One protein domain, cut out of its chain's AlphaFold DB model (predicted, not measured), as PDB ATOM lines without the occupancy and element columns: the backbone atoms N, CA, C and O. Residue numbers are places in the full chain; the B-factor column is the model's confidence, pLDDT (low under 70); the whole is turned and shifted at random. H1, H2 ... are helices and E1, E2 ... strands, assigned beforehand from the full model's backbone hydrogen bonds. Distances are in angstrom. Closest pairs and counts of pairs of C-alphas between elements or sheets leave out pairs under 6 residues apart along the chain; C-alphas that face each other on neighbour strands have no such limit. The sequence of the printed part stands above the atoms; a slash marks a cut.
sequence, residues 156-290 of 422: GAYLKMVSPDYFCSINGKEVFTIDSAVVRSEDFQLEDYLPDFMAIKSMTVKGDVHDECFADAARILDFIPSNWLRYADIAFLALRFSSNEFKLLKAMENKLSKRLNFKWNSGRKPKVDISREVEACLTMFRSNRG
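What this domain is: This is residues 156 to 290 of the 422 residues of the protein "F-box domain-containing protein" of Steinernema carpocapsae (UniProt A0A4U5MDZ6). One twisted sheet of six strands makes a wall, with H2, H3 and H4 side by side over one of its faces, all three running the same way, and the other face bare. The short H1 sits by the meander E1 E2 E3 at one end of the row, and H4 is at the other, over the E6 side. The printed part has 135 residues, with four named helices and six named strands in the order E1 E2 E3 H1 E4 H2 E5 H3 E6 H4; the sheet runs E3 E2 E1 E4 E5 E6, mixed, and the class is mixed, helices and strands. It is compact, with a radius of gyration of the C-alphas of 14.7 A and spans of 46 by 33 by 29 A.

Where its parts are: Find C-alpha 156 at (139.274, 118.297, 185.128), where E1, residues 156 to 162, begins and runs 19.2 A. The other strands are E2, residues 165 to 170, E3, 173 to 179, E4, 198 to 205 and 19.7 A, E5, 229 to 236 and 19.1 A, and E6, 256 to 264 and 18.0 A. The helices are H1, residues 180 to 183, H2, 212 to 223 and 17.5 A, H3, 243 to 251 and 12.4 A, and H4, 275 to 287 and 18.0 A, ending at C-alpha 287 at (126.053, 114.728, 203.981).

How they stand to each other: Look first at E1 and E4, parallel, with N 159 and O 202 at 2.8 A. E1, E2 and E3 form a meander, each strand the antiparallel neighbour of the one before: find N 160 and O 167 at 2.9 A, then N 168 and O 176 at 2.9 A. E4 and E5 are parallel, with N 205 and O 233 at 2.9 A, and so are E5 and E6, with N 234 and O 261 at 2.9 A. E4, H2, E5 and E5, H3, E6 are strand-helix-strand units, parallel neighbours with a helix between; E3, H1, E4 is a split one, with E2 and E1 between its strands; the three crossovers are right-handed. H2, at a height of 9.4 A, makes two layers with the sheet, lying over E4 and only just over E1, with 3 C-alphas there; at 29 degrees to E4 on the local plane it runs only just along the strands. H1 and H4 only graze the sheet, as does H3, which is only just on it with 5 pairs of C-alphas within 10 A. H2 touches H3 at a shallow tilt of 21 degrees, the same way, closest at C-alphas 218 and 248, 4.4 A. H4, with residues 280 to 284 alone, touches H3, closest at C-alphas 249 and 284, 6.0 A. H1 touches H2, closest at C-alphas 183 and 216, 6.1 A. Every O i to N i+4 pair is within hydrogen-bond range in H3 and H4, 7 of 8 in H2; H1 is too short for one.

The domain as a whole: The C-alphas farthest apart are those of Phe 197 and Lys 271, at 48.6 A. The printed part has no cut, and its long link is H1 to E4, residues 184 to 197. The mean pLDDT of the printed part is 88.2; residue 164 and residues 266 to 269 are under 70.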
ATOM      1  N   GLY A 156     139.136 118.479 183.687       80.38
ATOM      2  CA  GLY A 156     139.274 118.297 185.128       80.38
ATOM      3  C   GLY A 156     140.545 118.942 185.649       80.38
ATOM      4  O   GLY A 156     141.629 118.472 185.317       80.38
ATOM      5  N   ALA A 157     140.390 119.958 186.486       86.00
ATOM      6  CA  ALA A 157     141.472 120.572 187.232       86.00
ATOM      7  C   ALA A 157     141.698 119.857 188.575       86.00
ATOM      8  O   ALA A 157     140.747 119.427 189.243       86.00
ATOM      9  N   TYR A 158     142.967 119.753 188.960       89.94
ATOM     10  CA  TYR A 158     143.439 119.277 190.254       89.94
ATOM     11  C   TYR A 158     144.021 120.465 191.011       89.94
ATOM     12  O   TYR A 158     145.057 121.002 190.619       89.94
ATOM     13  N   LEU A 159     143.351 120.861 192.087       91.00
ATOM     14  CA  LEU A 159     143.790 121.936 192.960       91.00
ATOM     15  C   LEU A 159     144.579 121.354 194.130       91.00
ATOM     16  O   LEU A 159     144.066 120.531 194.891       91.00
ATOM     17  N   LYS A 160     145.824 121.787 194.286       91.75
ATOM     18  CA  LYS A 160     146.694 121.391 195.390       91.75
ATOM     19  C   LYS A 160     147.096 122.631 196.169       91.75
ATOM     20  O   LYS A 160     147.785 123.500 195.641       91.75
ATOM     21  N   MET A 161     146.696 122.684 197.433       88.56
ATOM     22  CA  MET A 161     146.991 123.817 198.302       88.56
ATOM     23  C   MET A 161     148.285 123.534 199.063       88.56
ATOM     24  O   MET A 161     148.360 122.576 199.838       88.56
ATOM     25  N   VAL A 162     149.329 124.317 198.782       80.19
ATOM     26  CA  VAL A 162     150.646 124.204 199.418       80.19
ATOM     27  C   VAL A 162     151.072 125.602 199.826       80.19
ATOM     28  O   VAL A 162     151.396 126.405 198.971       80.19
ATOM     29  N   SER A 163     151.090 125.907 201.121       73.12
ATOM     30  CA  SER A 163     151.455 127.253 201.573       73.12
ATOM     31  C   SER A 163     152.788 127.734 200.955       73.12
ATOM     32  O   SER A 163     153.769 126.984 201.033       73.12
ATOM     33  N   PRO A 164     152.851 128.945 200.362       68.88
ATOM     34  CA  PRO A 164     151.811 129.987 200.325       68.88
ATOM     35  C   PRO A 164     150.883 129.967 199.090       68.88
ATOM     36  O   PRO A 164     149.933 130.744 199.056       68.88
ATOM     37  N   ASP A 165     151.127 129.101 198.107       76.69
ATOM     38  CA  ASP A 165     150.516 129.159 196.773       76.69
ATOM     39  C   ASP A 165     149.549 127.996 196.482       76.69
ATOM     40  O   ASP A 165     149.677 126.868 196.977       76.69
ATOM     41  N   TYR A 166     148.556 128.245 195.626       83.06
ATOM     42  CA  TYR A 166     147.598 127.217 195.217       83.06
ATOM     43  C   TYR A 166     147.822 126.813 193.773       83.06
ATOM     44  O   TYR A 166     147.551 127.568 192.842       83.06
ATOM     45  N   PHE A 167     148.272 125.577 193.589       82.94
ATOM     46  CA  PHE A 167     148.639 125.054 192.285       82.94
ATOM     47  C   PHE A 167     147.439 124.371 191.643       82.94
ATOM     48  O   PHE A 167     146.911 123.387 192.174       82.94
ATOM     49  N   CYS A 168     147.032 124.863 190.477       81.75
ATOM     50  CA  CYS A 168     146.071 124.188 189.625       81.75
ATOM     51  C   CYS A 168     146.807 123.423 188.527       81.75
ATOM     52  O   CYS A 168     147.582 123.986 187.752       81.75
ATOM     53  N   SER A 169     146.550 122.122 188.440       81.69
ATOM     54  CA  SER A 169     147.152 121.252 187.433       81.69
ATOM     55  C   SER A 169     146.106 120.479 186.642       81.69
ATOM     56  O   SER A 169     145.007 120.209 187.121       81.69
ATOM     57  N   ILE A 170     146.455 120.096 185.417       79.56
ATOM     58  CA  ILE A 170     145.684 119.188 184.567       79.56
ATOM     59  C   ILE A 170     146.626 118.056 184.173       79.56
ATOM     60  O   ILE A 170     147.712 118.298 183.658       79.56
ATOM     61  N   ASN A 171     146.227 116.812 184.452       75.44
ATOM     62  CA  ASN A 171     147.045 115.617 184.201       75.44
ATOM     63  C   ASN A 171     148.474 115.711 184.783       75.44
ATOM     64  O   ASN A 171     149.424 115.209 184.195       75.44
ATOM     65  N   GLY A 172     148.627 116.369 185.938       75.06
ATOM     66  CA  GLY A 172     149.918 116.541 186.613       75.06
ATOM     67  C   GLY A 172     150.781 117.693 186.090       75.06
ATOM     68  O   GLY A 172     151.797 117.995 186.709       75.06
ATOM     69  N   LYS A 173     150.373 118.375 185.013       77.31
ATOM     70  CA  LYS A 173     151.031 119.593 184.533       77.31
ATOM     71  C   LYS A 173     150.369 120.817 185.150       77.31
ATOM     72  O   LYS A 173     149.151 120.964 185.062       77.31
ATOM     73  N   GLU A 174     151.157 121.678 185.780       82.69
ATOM     74  CA  GLU A 174     150.677 122.960 186.295       82.69
ATOM     75  C   GLU A 174     150.185 123.845 185.143       82.69
ATOM     76  O   GLU A 174     150.837 123.956 184.104       82.69
ATOM     77  N   VAL A 175     149.007 124.439 185.319       77.81
ATOM     78  CA  VAL A 175     148.359 125.272 184.299       77.81
ATOM     79  C   VAL A 175     148.265 126.718 184.759       77.81
ATOM     80  O   VAL A 175     148.479 127.621 183.954       77.81
ATOM     81  N   PHE A 176     147.972 126.933 186.040       79.38
ATOM     82  CA  PHE A 176     147.996 128.244 186.673       79.38
ATOM     83  C   PHE A 176     148.144 128.104 188.189       79.38
ATOM     84  O   PHE A 176     147.853 127.050 188.762       79.38
ATOM     85  N   THR A 177     148.547 129.200 188.822       83.50
ATOM     86  CA  THR A 177     148.642 129.331 190.274       83.50
ATOM     87  C   THR A 177     147.714 130.454 190.728       83.50
ATOM     88  O   THR A 177     147.605 131.477 190.052       83.50
ATOM     89  N   ILE A 178     147.008 130.242 191.839       82.50
ATOM     90  CA  ILE A 178     146.188 131.266 192.490       82.50
ATOM     91  C   ILE A 178     146.943 131.726 193.737       82.50
ATOM     92  O   ILE A 178     147.267 130.908 194.599       82.50
ATOM     93  N   ASP A 179     147.224 133.024 193.816       84.44
ATOM     94  CA  ASP A 179     147.855 133.639 194.985       84.44
ATOM     95  C   ASP A 179     146.896 133.584 196.188       84.44
ATOM     96  O   ASP A 179     145.702 133.877 196.074       84.44
ATOM     97  N   SER A 180     147.409 133.232 197.364       84.19
ATOM     98  CA  SER A 180     146.620 133.256 198.599       84.19
ATOM     99  C   SER A 180     146.058 134.640 198.938       84.19
ATOM    100  O   SER A 180     144.934 134.736 199.432       84.19
ATOM    101  N   ALA A 181     146.777 135.724 198.631       84.69
ATOM    102  CA  ALA A 181     146.295 137.087 198.850       84.69
ATOM    103  C   ALA A 181     145.034 137.387 198.025       84.69
ATOM    104  O   ALA A 181     144.131 138.085 198.484       84.69
ATOM    105  N   VAL A 182     144.957 136.809 196.827       82.94
ATOM    106  CA  VAL A 182     143.815 136.938 195.925       82.94
ATOM    107  C   VAL A 182     142.597 136.198 196.468       82.94
ATOM    108  O   VAL A 182     141.526 136.790 196.532       82.94
ATOM    109  N   VAL A 183     142.744 134.940 196.905       81.75
ATOM    110  CA  VAL A 183     141.610 134.156 197.445       81.75
ATOM    111  C   VAL A 183     140.998 134.824 198.679       81.75
ATOM    112  O   VAL A 183     139.796 134.727 198.930       81.75
ATOM    113  N   ARG A 184     141.816 135.558 199.432       85.25
ATOM    114  CA  ARG A 184     141.398 136.296 200.628       85.25
ATOM    115  C   ARG A 184     140.764 137.649 200.326       85.25
ATOM    116  O   ARG A 184     140.139 138.214 201.218       85.25
ATOM    117  N   SER A 185     140.877 138.152 199.099       85.50
ATOM    118  CA  SER A 185     140.241 139.406 198.687       85.50
ATOM    119  C   SER A 185     138.719 139.306 198.770       85.50
ATOM    120  O   SER A 185     138.145 138.272 198.436       85.50
ATOM    121  N   GLU A 186     138.030 140.366 199.186       84.56
ATOM    122  CA  GLU A 186     136.558 140.407 199.158       84.56
ATOM    123  C   GLU A 186     136.023 140.260 197.726       84.56
ATOM    124  O   GLU A 186     135.043 139.550 197.513       84.56
ATOM    125  N   ASP A 187     136.758 140.790 196.746       84.56
ATOM    126  CA  ASP A 187     136.415 140.759 195.320       84.56
ATOM    127  C   ASP A 187     136.720 139.419 194.629       84.56
ATOM    128  O   ASP A 187     136.582 139.307 193.414       84.56
ATOM    129  N   PHE A 188     137.162 138.394 195.366       82.94
ATOM    130  CA  PHE A 188     137.501 137.101 194.774       82.94
ATOM    131  C   PHE A 188     136.286 136.447 194.097       82.94
ATOM    132  O   PHE A 188     135.344 136.026 194.775       82.94
ATOM    133  N   GLN A 189     136.364 136.313 192.772       81.56
ATOM    134  CA  GLN A 189     135.482 135.493 191.944       81.56
ATOM    135  C   GLN A 189     136.276 134.302 191.416       81.56
ATOM    136  O   GLN A 189     137.378 134.452 190.882       81.56
ATOM    137  N   LEU A 190     135.736 133.094 191.567       80.12
ATOM    138  CA  LEU A 190     136.435 131.883 191.141       80.12
ATOM    139  C   LEU A 190     136.544 131.812 189.605       80.12
ATOM    140  O   LEU A 190     137.513 131.271 189.067       80.12
ATOM    141  N   GLU A 191     135.567 132.392 188.910       78.56
ATOM    142  CA  GLU A 191     135.425 132.463 187.456       78.56
ATOM    143  C   GLU A 191     136.565 133.234 186.777       78.56
ATOM    144  O   GLU A 191     136.909 132.934 185.634       78.56
ATOM    145  N   ASP A 192     137.204 134.168 187.489       78.88
ATOM    146  CA  ASP A 192     138.353 134.922 186.973       78.88
ATOM    147  C   ASP A 192     139.604 134.039 186.828       78.88
ATOM    148  O   ASP A 192     140.507 134.333 186.041       78.88
ATOM    149  N   TYR A 193     139.650 132.923 187.563       74.69
ATOM    150  CA  TYR A 193     140.783 131.994 187.604       74.69
ATOM    151  C   TYR A 193     140.480 130.664 186.920       74.69
ATOM    152  O   TYR A 193     141.389 130.010 186.408       74.69
ATOM    153  N   LEU A 194     139.213 130.248 186.903       78.25
ATOM    154  CA  LEU A 194     138.759 129.037 186.236       78.25
ATOM    155  C   LEU A 194     138.055 129.386 184.929       78.25
ATOM    156  O   LEU A 194     136.906 129.822 184.948       78.25
ATOM    157  N   PRO A 195     138.697 129.111 183.776       75.75
ATOM    158  CA  PRO A 195     138.014 129.190 182.499       75.75
ATOM    159  C   PRO A 195     136.740 128.343 182.519       75.75
ATOM    160  O   PRO A 195     136.731 127.245 183.070       75.75
ATOM    161  N   ASP A 196     135.696 128.800 181.841       74.31
ATOM    162  CA  ASP A 196     134.368 128.172 181.830       74.31
ATOM    163  C   ASP A 196     134.324 126.727 181.291       74.31
ATOM    164  O   ASP A 196     133.367 125.984 181.513       74.31
ATOM    165  N   PHE A 197     135.375 126.290 180.598       75.75
ATOM    166  CA  PHE A 197     135.562 124.903 180.170       75.75
ATOM    167  C   PHE A 197     136.288 124.021 181.202       75.75
ATOM    168  O   PHE A 197     136.537 122.845 180.922       75.75
ATOM    169  N   MET A 198     136.671 124.552 182.364       80.00
ATOM    170  CA  MET A 198     137.330 123.825 183.449       80.00
ATOM    171  C   MET A 198     136.395 123.622 184.640       80.00
ATOM    172  O   MET A 198     135.529 124.436 184.932       80.00
ATOM    173  N   ALA A 199     136.607 122.525 185.364       83.69
ATOM    174  CA  ALA A 199     136.003 122.310 186.674       83.69
ATOM    175  C   ALA A 199     137.027 121.686 187.618       83.69
ATOM    176  O   ALA A 199     137.753 120.762 187.231       83.69
ATOM    177  N   ILE A 200     137.049 122.141 188.872       87.44
ATOM    178  CA  ILE A 200     137.841 121.510 189.930       87.44
ATOM    179  C   ILE A 200     137.242 120.126 190.201       87.44
ATOM    180  O   ILE A 200     136.177 119.994 190.799       87.44
ATOM    181  N   LYS A 201     137.926 119.073 189.742       90.69
ATOM    182  CA  LYS A 201     137.523 117.677 189.983       90.69
ATOM    183  C   LYS A 201     138.234 117.075 191.183       90.69
ATOM    184  O   LYS A 201     137.757 116.070 191.704       90.69
ATOM    185  N   SER A 202     139.358 117.650 191.594       93.69
ATOM    186  CA  SER A 202     140.140 117.173 192.727       93.69
ATOM    187  C   SER A 202     140.652 118.333 193.561       93.69
ATOM    188  O   SER A 202     141.143 119.308 192.998       93.69
ATOM    189  N   MET A 203     140.602 118.189 194.881       95.56
ATOM    190  CA  MET A 203     141.182 119.133 195.832       95.56
ATOM    191  C   MET A 203     142.044 118.379 196.841       95.56
ATOM    192  O   MET A 203     141.618 117.367 197.397       95.56
ATOM    193  N   THR A 204     143.253 118.878 197.075       95.94
ATOM    194  CA  THR A 204     144.157 118.365 198.104       95.94
ATOM    195  C   THR A 204     144.557 119.487 199.046       95.94
ATOM    196  O   THR A 204     145.183 120.458 198.615       95.94
ATOM    197  N   VAL A 205     144.247 119.313 200.329       94.19
ATOM    198  CA  VAL A 205     144.661 120.203 201.416       94.19
ATOM    199  C   VAL A 205     145.488 119.379 202.393       94.19
ATOM    200  O   VAL A 205     144.972 118.508 203.095       94.19
ATOM    201  N   LYS A 206     146.802 119.603 202.386       90.12
ATOM    202  CA  LYS A 206     147.711 118.901 203.294       90.12
ATOM    203  C   LYS A 206     147.589 119.468 204.703       90.12
ATOM    204  O   LYS A 206     147.244 120.626 204.869       90.12
ATOM    205  N   GLY A 207     147.928 118.672 205.711       84.38
ATOM    206  CA  GLY A 207     147.763 119.094 207.101       84.38
ATOM    207  C   GLY A 207     148.886 119.970 207.657       84.38
ATOM    208  O   GLY A 207     148.749 120.477 208.762       84.38
ATOM    209  N   ASP A 208     149.987 120.137 206.923       85.62
ATOM    210  CA  ASP A 208     151.114 121.012 207.266       85.62
ATOM    211  C   ASP A 208     150.978 122.436 206.691       85.62
ATOM    212  O   ASP A 208     151.910 123.234 206.789       85.62
ATOM    213  N   VAL A 209     149.830 122.767 206.091       87.44
ATOM    214  CA  VAL A 209     149.546 124.114 205.577       87.44
ATOM    215  C   VAL A 209     149.205 125.091 206.705       87.44
ATOM    216  O   VAL A 209     148.840 124.693 207.810       87.44
ATOM    217  N   HIS A 210     149.314 126.391 206.423       90.31
ATOM    218  CA  HIS A 210     148.820 127.419 207.338       90.31
ATOM    219  C   HIS A 210     147.296 127.369 207.455       90.31
ATOM    220  O   HIS A 210     146.608 127.033 206.490       90.31
ATOM    221  N   ASP A 211     146.777 127.737 208.625       91.06
ATOM    222  CA  ASP A 211     145.361 127.599 208.963       91.06
ATOM    223  C   ASP A 211     144.429 128.355 208.003       91.06
ATOM    224  O   ASP A 211     143.342 127.891 207.657       91.06
ATOM    225  N   GLU A 212     144.884 129.503 207.504       91.44
ATOM    226  CA  GLU A 212     144.162 130.320 206.535       91.44
ATOM    227  C   GLU A 212     143.889 129.551 205.235       91.44
ATOM    228  O   GLU A 212     142.843 129.747 204.620       91.44
ATOM    229  N   CYS A 213     144.751 128.596 204.861       91.12
ATOM    230  CA  CYS A 213     144.538 127.770 203.672       91.12
ATOM    231  C   CYS A 213     143.269 126.910 203.782       91.12
ATOM    232  O   CYS A 213     142.665 126.603 202.758       91.12
ATOM    233  N   PHE A 214     142.832 126.534 204.992       93.81
ATOM    234  CA  PHE A 214     141.558 125.830 205.175       93.81
ATOM    235  C   PHE A 214     140.359 126.754 204.928       93.81
ATOM    236  O   PHE A 214     139.359 126.316 204.359       93.81
ATOM    237  N   ALA A 215     140.464 128.036 205.297       92.81
ATOM    238  CA  ALA A 215     139.442 129.034 204.981       92.81
ATOM    239  C   ALA A 215     139.377 129.297 203.473       92.81
ATOM    240  O   ALA A 215     138.289 129.338 202.902       92.81
ATOM    241  N   ASP A 216     140.540 129.407 202.835       92.31
ATOM    242  CA  ASP A 216     140.671 129.598 201.393       92.31
ATOM    243  C   ASP A 216     140.082 128.390 200.633       92.31
ATOM    244  O   ASP A 216     139.321 128.554 199.677       92.31
ATOM    245  N   ALA A 217     140.334 127.164 201.115       93.75
ATOM    246  CA  ALA A 217     139.739 125.940 200.580       93.75
ATOM    247  C   ALA A 217     138.210 125.943 200.705       93.75
ATOM    248  O   ALA A 217     137.511 125.660 199.731       93.75
ATOM    249  N   ALA A 218     137.692 126.287 201.890       94.88
ATOM    250  CA  ALA A 218     136.257 126.376 202.144       94.88
ATOM    251  C   ALA A 218     135.591 127.375 201.187       94.88
ATOM    252  O   ALA A 218     134.611 127.037 200.528       94.88
ATOM    253  N   ARG A 219     136.199 128.556 201.024       92.19
ATOM    254  CA  ARG A 219     135.713 129.596 200.119       92.19
ATOM    255  C   ARG A 219     135.648 129.108 198.674       92.19
ATOM    256  O   ARG A 219     134.636 129.314 198.015       92.19
ATOM    257  N   ILE A 220     136.680 128.421 198.180       91.00
ATOM    258  CA  ILE A 220     136.670 127.838 196.826       91.00
ATOM    259  C   ILE A 220     135.553 126.793 196.681       91.00
ATOM    260  O   ILE A 220     134.880 126.754 195.651       91.00
ATOM    261  N   LEU A 221     135.328 125.951 197.696       92.25
ATOM    262  CA  LEU A 221     134.258 124.947 197.667       92.25
ATOM    263  C   LEU A 221     132.861 125.564 197.636       92.25
ATOM    264  O   LEU A 221     131.972 124.980 197.010       92.25
ATOM    265  N   ASP A 222     132.656 126.720 198.264       91.00
ATOM    266  CA  ASP A 222     131.361 127.404 198.271       91.00
ATOM    267  C   ASP A 222     130.919 127.820 196.859       91.00
ATOM    268  O   ASP A 222     129.736 127.695 196.537       91.00
ATOM    269  N   PHE A 223     131.860 128.185 195.980       86.69
ATOM    270  CA  PHE A 223     131.583 128.515 194.573       86.69
ATOM    271  C   PHE A 223     131.337 127.291 193.680       86.69
ATOM    272  O   PHE A 223     130.745 127.400 192.607       86.69
ATOM    273  N   ILE A 224     131.787 126.103 194.092       86.81
ATOM    274  CA  ILE A 224     131.648 124.894 193.275       86.81
ATOM    275  C   ILE A 224     130.256 124.270 193.498       86.81
ATOM    276  O   ILE A 224     129.841 124.072 194.646       86.81
ATOM    277  N   PRO A 225     129.529 123.874 192.434       85.50
ATOM    278  CA  PRO A 225     128.258 123.172 192.577       85.50
ATOM    279  C   PRO A 225     128.377 121.853 193.359       85.50
ATOM    280  O   PRO A 225     129.418 121.191 193.376       85.50
ATOM    281  N   SER A 226     127.282 121.425 193.983       87.69
ATOM    282  CA  SER A 226     127.213 120.129 194.668       87.69
ATOM    283  C   SER A 226     127.592 118.966 193.744       87.69
ATOM    284  O   SER A 226     127.270 118.960 192.554       87.69
ATOM    285  N   ASN A 227     128.259 117.955 194.303       82.88
ATOM    286  CA  ASN A 227     128.724 116.753 193.598       82.88
ATOM    287  C   ASN A 227     129.686 116.991 192.415       82.88
ATOM    288  O   ASN A 227     129.864 116.100 191.580       82.88
ATOM    289  N   TRP A 228     130.311 118.164 192.303       85.00
ATOM    290  CA  TRP A 228     131.319 118.409 191.264       85.00
ATOM    291  C   TRP A 228     132.725 117.983 191.683       85.00
ATOM    292  O   TRP A 228     133.536 117.610 190.826       85.00
ATOM    293  N   LEU A 229     133.004 117.963 192.989       91.69
ATOM    294  CA  LEU A 229     134.294 117.533 193.496       91.69
ATOM    295  C   LEU A 229     134.352 116.003 193.524       91.69
ATOM    296  O   LEU A 229     133.832 115.336 194.418       91.69
ATOM    297  N   ARG A 230     134.997 115.414 192.518       93.12
ATOM    298  CA  ARG A 230     135.132 113.954 192.432       93.12
ATOM    299  C   ARG A 230     136.077 113.407 193.493       93.12
ATOM    300  O   ARG A 230     135.833 112.316 193.998       93.12
ATOM    301  N   TYR A 231     137.150 114.124 193.800       94.81
ATOM    302  CA  TYR A 231     138.223 113.649 194.666       94.81
ATOM    303  C   TYR A 231     138.569 114.706 195.715       94.81
ATOM    304  O   TYR A 231     138.829 115.857 195.375       94.81
ATOM    305  N   ALA A 232     138.612 114.312 196.982       97.00
ATOM    306  CA  ALA A 232     139.145 115.142 198.056       97.00
ATOM    307  C   ALA A 232     140.213 114.367 198.831       97.00
ATOM    308  O   ALA A 232     139.995 113.204 199.167       97.00
ATOM    309  N   ASP A 233     141.349 115.009 199.095       97.12
ATOM    310  CA  ASP A 233     142.401 114.512 199.986       97.12
ATOM    311  C   ASP A 233     142.708 115.580 201.037       97.12
ATOM    312  O   ASP A 233     143.315 116.607 200.726       97.12
ATOM    313  N   ILE A 234     142.213 115.366 202.253       96.88
ATOM    314  CA  ILE A 234     142.228 116.345 203.338       96.88
ATOM    315  C   ILE A 234     142.959 115.750 204.531       96.88
ATOM    316  O   ILE A 234     142.645 114.643 204.975       96.88
ATOM    317  N   ALA A 235     143.905 116.504 205.083       95.38
ATOM    318  CA  ALA A 235     144.605 116.122 206.295       95.38
ATOM    319  C   ALA A 235     144.559 117.230 207.354       95.38
ATOM    320  O   ALA A 235     144.853 118.381 207.054       95.38
ATOM    321  N   PHE A 236     144.264 116.854 208.598       94.62
ATOM    322  CA  PHE A 236     144.296 117.694 209.794       94.62
ATOM    323  C   PHE A 236     145.301 117.109 210.792       94.62
ATOM    324  O   PHE A 236     145.130 115.994 211.301       94.62
ATOM    325  N   LEU A 237     146.387 117.842 211.062       89.75
ATOM    326  CA  LEU A 237     147.448 117.390 211.974       89.75
ATOM    327  C   LEU A 237     147.139 117.686 213.445       89.75
ATOM    328  O   LEU A 237     147.685 117.030 214.336       89.75
ATOM    329  N   ALA A 238     146.283 118.665 213.724       89.06
ATOM    330  CA  ALA A 238     145.903 119.001 215.084       89.06
ATOM    331  C   ALA A 238     144.852 118.021 215.624       89.06
ATOM    332  O   ALA A 238     143.984 117.532 214.902       89.06
ATOM    333  N   LEU A 239     144.913 117.744 216.929       88.81
ATOM    334  CA  LEU A 239     143.853 116.988 217.603       88.81
ATOM    335  C   LEU A 239     142.555 117.805 217.687       88.81
ATOM    336  O   LEU A 239     141.470 117.245 217.626       88.81
ATOM    337  N   ARG A 240     142.666 119.125 217.860       92.06
ATOM    338  CA  ARG A 240     141.532 120.048 217.940       92.06
ATOM    339  C   ARG A 240     141.461 120.850 216.664       92.06
ATOM    340  O   ARG A 240     142.485 121.388 216.257       92.06
ATOM    341  N   PHE A 241     140.259 120.958 216.113       94.69
ATOM    342  CA  PHE A 241     140.067 121.740 214.909       94.69
ATOM    343  C   PHE A 241     140.063 123.233 215.206       94.69
ATOM    344  O   PHE A 241     139.458 123.696 216.185       94.69
ATOM    345  N   SER A 242     140.731 123.981 214.339       95.62
ATOM    346  CA  SER A 242     140.594 125.423 214.234       95.62
ATOM    347  C   SER A 242     139.205 125.795 213.712       95.62
ATOM    348  O   SER A 242     138.449 124.966 213.196       95.62
ATOM    349  N   SER A 243     138.852 127.078 213.808       97.31
ATOM    350  CA  SER A 243     137.616 127.582 213.203       97.31
ATOM    351  C   SER A 243     137.593 127.397 211.682       97.31
ATOM    352  O   SER A 243     136.518 127.194 211.119       97.31
ATOM    353  N   ASN A 244     138.747 127.433 211.016       96.81
ATOM    354  CA  ASN A 244     138.846 127.304 209.566       96.81
ATOM    355  C   ASN A 244     138.775 125.842 209.105       96.81
ATOM    356  O   ASN A 244     138.131 125.563 208.096       96.81
ATOM    357  N   GLU A 245     139.307 124.895 209.881       96.81
ATOM    358  CA  GLU A 245     139.090 123.460 209.648       96.81
ATOM    359  C   GLU A 245     137.595 123.099 209.766       96.81
ATOM    360  O   GLU A 245     137.063 122.377 208.920       96.81
ATOM    361  N   PHE A 246     136.865 123.674 210.736       97.88
ATOM    362  CA  PHE A 246     135.404 123.515 210.814       97.88
ATOM    363  C   PHE A 246     134.670 124.115 209.606       97.88
ATOM    364  O   PHE A 246     133.737 123.495 209.096       97.88
ATOM    365  N   LYS A 247     135.081 125.301 209.132       97.81
ATOM    366  CA  LYS A 247     134.507 125.903 207.914       97.81
ATOM    367  C   LYS A 247     134.714 125.002 206.702       97.81
ATOM    368  O   LYS A 247     133.772 124.802 205.944       97.81
ATOM    369  N   LEU A 248     135.904 124.420 206.551       97.56
ATOM    370  CA  LEU A 248     136.190 123.492 205.462       97.56
ATOM    371  C   LEU A 248     135.287 122.256 205.523       97.56
ATOM    372  O   LEU A 248     134.672 121.906 204.519       97.56
ATOM    373  N   LEU A 249     135.147 121.628 206.696       97.88
ATOM    374  CA  LEU A 249     134.242 120.484 206.865       97.88
ATOM    375  C   LEU A 249     132.801 120.826 206.473       97.88
ATOM    376  O   LEU A 249     132.167 120.048 205.761       97.88
ATOM    377  N   LYS A 250     132.309 122.001 206.885       97.94
ATOM    378  CA  LYS A 250     130.976 122.493 206.517       97.94
ATOM    379  C   LYS A 250     130.847 122.688 205.004       97.94
ATOM    380  O   LYS A 250     129.880 122.219 204.412       97.94
ATOM    381  N   ALA A 251     131.828 123.337 204.379       96.94
ATOM    382  CA  ALA A 251     131.829 123.610 202.944       96.94
ATOM    383  C   ALA A 251     131.890 122.326 202.098       96.94
ATOM    384  O   ALA A 251     131.393 122.310 200.976       96.94
ATOM    385  N   MET A 252     132.457 121.236 202.629       97.12
ATOM    386  CA  MET A 252     132.521 119.925 201.967       97.12
ATOM    387  C   MET A 252     131.198 119.139 201.978       97.12
ATOM    388  O   MET A 252     131.085 118.124 201.282       97.12
ATOM    389  N   GLU A 253     130.194 119.555 202.749       96.50
ATOM    390  CA  GLU A 253     128.885 118.896 202.774       96.50
ATOM    391  C   GLU A 253     128.224 118.904 201.383       96.50
ATOM    392  O   GLU A 253     128.102 119.944 200.737       96.50
ATOM    393  N   ASN A 254     127.772 117.737 200.908       94.81
ATOM    394  CA  ASN A 254     127.146 117.550 199.588       94.81
ATOM    395  C   ASN A 254     128.027 117.948 198.380       94.81
ATOM    396  O   ASN A 254     127.518 118.149 197.272       94.81
ATOM    397  N   LYS A 255     129.346 118.102 198.553       94.25
ATOM    398  CA  LYS A 255     130.259 118.466 197.452       94.25
ATOM    399  C   LYS A 255     130.904 117.256 196.786       94.25
ATOM    400  O   LYS A 255     131.276 117.344 195.615       94.25
ATOM    401  N   LEU A 256     131.051 116.149 197.510       93.88
ATOM    402  CA  LEU A 256     131.863 115.011 197.089       93.88
ATOM    403  C   LEU A 256     131.060 114.011 196.265       93.88
ATOM    404  O   LEU A 256     129.940 113.665 196.620       93.88
ATOM    405  N   SER A 257     131.663 113.490 195.194       92.00
ATOM    406  CA  SER A 257     130.939 112.641 194.236       92.00
ATOM    407  C   SER A 257     131.587 111.292 193.915       92.00
ATOM    408  O   SER A 257     131.062 110.560 193.073       92.00
ATOM    409  N   LYS A 258     132.785 110.990 194.439       94.50
ATOM    410  CA  LYS A 258     133.460 109.722 194.112       94.50
ATOM    411  C   LYS A 258     134.431 109.223 195.172       94.50
ATOM    412  O   LYS A 258     134.291 108.072 195.579       94.50
ATOM    413  N   ARG A 259     135.423 110.020 195.578       96.31
ATOM    414  CA  ARG A 259     136.475 109.588 196.507       96.31
ATOM    415  C   ARG A 259     136.766 110.622 197.585       96.31
ATOM    416  O   ARG A 259     136.951 111.796 197.272       96.31
ATOM    417  N   LEU A 260     136.910 110.140 198.813       97.50
ATOM    418  CA  LEU A 260     137.395 110.907 199.955       97.50
ATOM    419  C   LEU A 260     138.591 110.192 200.588       97.50
ATOM    420  O   LEU A 260     138.484 109.028 200.960       97.50
ATOM    421  N   ASN A 261     139.710 110.893 200.709       97.31
ATOM    422  CA  ASN A 261     140.811 110.551 201.595       97.31
ATOM    423  C   ASN A 261     140.821 111.586 202.725       97.31
ATOM    424  O   ASN A 261     140.977 112.777 202.466       97.31
ATOM    425  N   PHE A 262     140.580 111.152 203.954       97.25
ATOM    426  CA  PHE A 262     140.499 112.027 205.115       97.25
ATOM    427  C   PHE A 262     141.443 111.529 206.198       97.25
ATOM    428  O   PHE A 262     141.341 110.386 206.640       97.25
ATOM    429  N   LYS A 263     142.357 112.385 206.649       94.81
ATOM    430  CA  LYS A 263     143.366 112.037 207.650       94.81
ATOM    431  C   LYS A 263     143.335 113.024 208.796       94.81
ATOM    432  O   LYS A 263     143.826 114.134 208.676       94.81
ATOM    433  N   TRP A 264     142.844 112.594 209.940       92.75
ATOM    434  CA  TRP A 264     142.932 113.329 211.190       92.75
ATOM    435  C   TRP A 264     143.940 112.642 212.105       92.75
ATOM    436  O   TRP A 264     143.941 111.415 212.211       92.75
ATOM    437  N   ASN A 265     144.835 113.422 212.717       82.50
ATOM    438  CA  ASN A 265     145.901 112.944 213.595       82.50
ATOM    439  C   ASN A 265     145.421 111.890 214.603       82.50
ATOM    440  O   ASN A 265     144.949 112.235 215.672       82.50
ATOM    441  N   SER A 266     145.618 110.607 214.297       63.91
ATOM    442  CA  SER A 266     145.169 109.489 215.133       63.91
ATOM    443  C   SER A 266     146.240 108.981 216.102       63.91
ATOM    444  O   SER A 266     146.020 107.994 216.806       63.91
ATOM    445  N   GLY A 267     147.404 109.641 216.158       61.81
ATOM    446  CA  GLY A 267     148.625 109.080 216.734       61.81
ATOM    447  C   GLY A 267     148.604 108.862 218.247       61.81
ATOM    448  O   GLY A 267     149.494 108.194 218.758       61.81
ATOM    449  N   ARG A 268     147.639 109.413 218.997       64.94
ATOM    450  CA  ARG A 268     147.510 109.206 220.454       64.94
ATOM    451  C   ARG A 268     146.048 109.188 220.874       64.94
ATOM    452  O   ARG A 268     145.245 109.910 220.300       64.94
ATOM    453  N   LYS A 269     145.698 108.418 221.914       68.12
ATOM    454  CA  LYS A 269     144.366 108.522 222.531       68.12
ATOM    455  C   LYS A 269     144.138 109.981 222.972       68.12
ATOM    456  O   LYS A 269     144.985 110.507 223.706       68.12
ATOM    457  N   PRO A 270     143.036 110.625 222.552       72.81
ATOM    458  CA  PRO A 270     142.691 111.952 223.030       72.81
ATOM    459  C   PRO A 270     142.565 111.912 224.554       72.81
ATOM    460  O   PRO A 270     141.848 111.081 225.105       72.81
ATOM    461  N   LYS A 271     143.293 112.790 225.249       80.19
ATOM    462  CA  LYS A 271     143.101 113.018 226.694       80.19
ATOM    463  C   LYS A 271     142.006 114.048 226.978       80.19
ATOM    464  O   LYS A 271     141.710 114.329 228.131       80.19
ATOM    465  N   VAL A 272     141.474 114.645 225.919       82.94
ATOM    466  CA  VAL A 272     140.480 115.710 225.938       82.94
ATOM    467  C   VAL A 272     139.238 115.222 225.211       82.94
ATOM    468  O   VAL A 272     139.343 114.387 224.312       82.94
ATOM    469  N   ASP A 273     138.082 115.748 225.600       88.94
ATOM    470  CA  ASP A 273     136.832 115.502 224.891       88.94
ATOM    471  C   ASP A 273     136.903 116.101 223.480       88.94
ATOM    472  O   ASP A 273     137.057 117.313 223.328       88.94
ATOM    473  N   ILE A 274     136.804 115.239 222.466       91.44
ATOM    474  CA  ILE A 274     136.833 115.575 221.035       91.44
ATOM    475  C   ILE A 274     135.466 115.396 220.358       91.44
ATOM    476  O   ILE A 274     135.385 115.368 219.131       91.44
ATOM    477  N   SER A 275     134.383 115.265 221.130       92.88
ATOM    478  CA  SER A 275     133.043 114.972 220.600       92.88
ATOM    479  C   SER A 275     132.586 115.999 219.561       92.88
ATOM    480  O   SER A 275     131.950 115.650 218.573       92.88
ATOM    481  N   ARG A 276     132.979 117.268 219.734       96.38
ATOM    482  CA  ARG A 276     132.688 118.343 218.778       96.38
ATOM    483  C   ARG A 276     133.353 118.119 217.414       96.38
ATOM    484  O   ARG A 276     132.712 118.318 216.387       96.38
ATOM    485  N   GLU A 277     134.634 117.753 217.394       96.19
ATOM    486  CA  GLU A 277     135.378 117.477 216.157       96.19
ATOM    487  C   GLU A 277     134.855 116.213 215.466       96.19
ATOM    488  O   GLU A 277     134.697 116.202 214.242       96.19
ATOM    489  N   VAL A 278     134.529 115.181 216.252       95.06
ATOM    490  CA  VAL A 278     133.904 113.948 215.758       95.06
ATOM    491  C   VAL A 278     132.571 114.267 215.086       95.06
ATOM    492  O   VAL A 278     132.397 113.932 213.919       95.06
ATOM    493  N   GLU A 279     131.665 114.977 215.762       97.12
ATOM    494  CA  GLU A 279     130.334 115.273 215.221       97.12
ATOM    495  C   GLU A 279     130.394 116.111 213.937       97.12
ATOM    496  O   GLU A 279     129.649 115.853 212.990       97.12
ATOM    497  N   ALA A 280     131.323 117.068 213.849       98.00
ATOM    498  CA  ALA A 280     131.530 117.836 212.623       98.00
ATOM    499  C   ALA A 280     131.990 116.952 211.451       98.00
ATOM    500  O   ALA A 280     131.469 117.077 210.340       98.00
ATOM    501  N   CYS A 281     132.922 116.022 211.691       97.75
ATOM    502  CA  CYS A 281     133.341 115.057 210.673       97.75
ATOM    503  C   CYS A 281     132.178 114.156 210.244       97.75
ATOM    504  O   CYS A 281     131.942 113.996 209.048       97.75
ATOM    505  N   LEU A 282     131.429 113.596 211.202       97.31
ATOM    506  CA  LEU A 282     130.298 112.711 210.918       97.31
ATOM    507  C   LEU A 282     129.191 113.440 210.156       97.31
ATOM    508  O   LEU A 282     128.631 112.878 209.218       97.31
ATOM    509  N   THR A 283     128.913 114.702 210.486       98.12
ATOM    510  CA  THR A 283     127.968 115.542 209.731       98.12
ATOM    511  C   THR A 283     128.404 115.679 208.270       98.12
ATOM    512  O   THR A 283     127.598 115.462 207.359       98.12
ATOM    513  N   MET A 284     129.690 115.954 208.024       97.69
ATOM    514  CA  MET A 284     130.239 116.028 206.667       97.69
ATOM    515  C   MET A 284     130.169 114.678 205.941       97.69
ATOM    516  O   MET A 284     129.747 114.621 204.782       97.69
ATOM    517  N   PHE A 285     130.512 113.579 206.614       97.44
ATOM    518  CA  PHE A 285     130.451 112.235 206.038       97.44
ATOM    519  C   PHE A 285     129.016 111.830 205.674       97.44
ATOM    520  O   PHE A 285     128.769 111.401 204.546       97.44
ATOM    521  N   ARG A 286     128.055 112.032 206.586       96.56
ATOM    522  CA  ARG A 286     126.623 111.761 206.364       96.56
ATOM    523  C   ARG A 286     126.056 112.591 205.214       96.56
ATOM    524  O   ARG A 286     125.295 112.065 204.408       96.56
ATOM    525  N   SER A 287     126.475 113.849 205.083       96.31
ATOM    526  CA  SER A 287     126.053 114.728 203.981       96.31
ATOM    527  C   SER A 287     126.586 114.289 202.613       96.31
ATOM    528  O   SER A 287     126.082 114.717 201.584       96.31
ATOM    529  N   ASN A 288     127.604 113.431 202.570       94.75
ATOM    530  CA  ASN A 288     128.139 112.852 201.334       94.75
ATOM    531  C   ASN A 288     127.813 111.347 201.219       94.75
ATOM    532  O   ASN A 288     128.431 110.598 200.450       94.75
ATOM    533  N   ARG A 289     126.836 110.869 201.998       89.38
ATOM    534  CA  ARG A 289     126.393 109.478 201.975       89.38
ATOM    535  C   ARG A 289     125.747 109.152 200.628       89.38
ATOM    536  O   ARG A 289     124.933 109.902 200.105       89.38
ATOM    537  N   GLY A 290     126.102 108.002 200.058       87.31
ATOM    538  CA  GLY A 290     125.564 107.527 198.775       87.31
ATOM    539  C   GLY A 290     126.226 108.105 197.524       87.31
ATOM    540  O   GLY A 290     126.089 107.510 196.457       87.31
TER     541      GLY A 290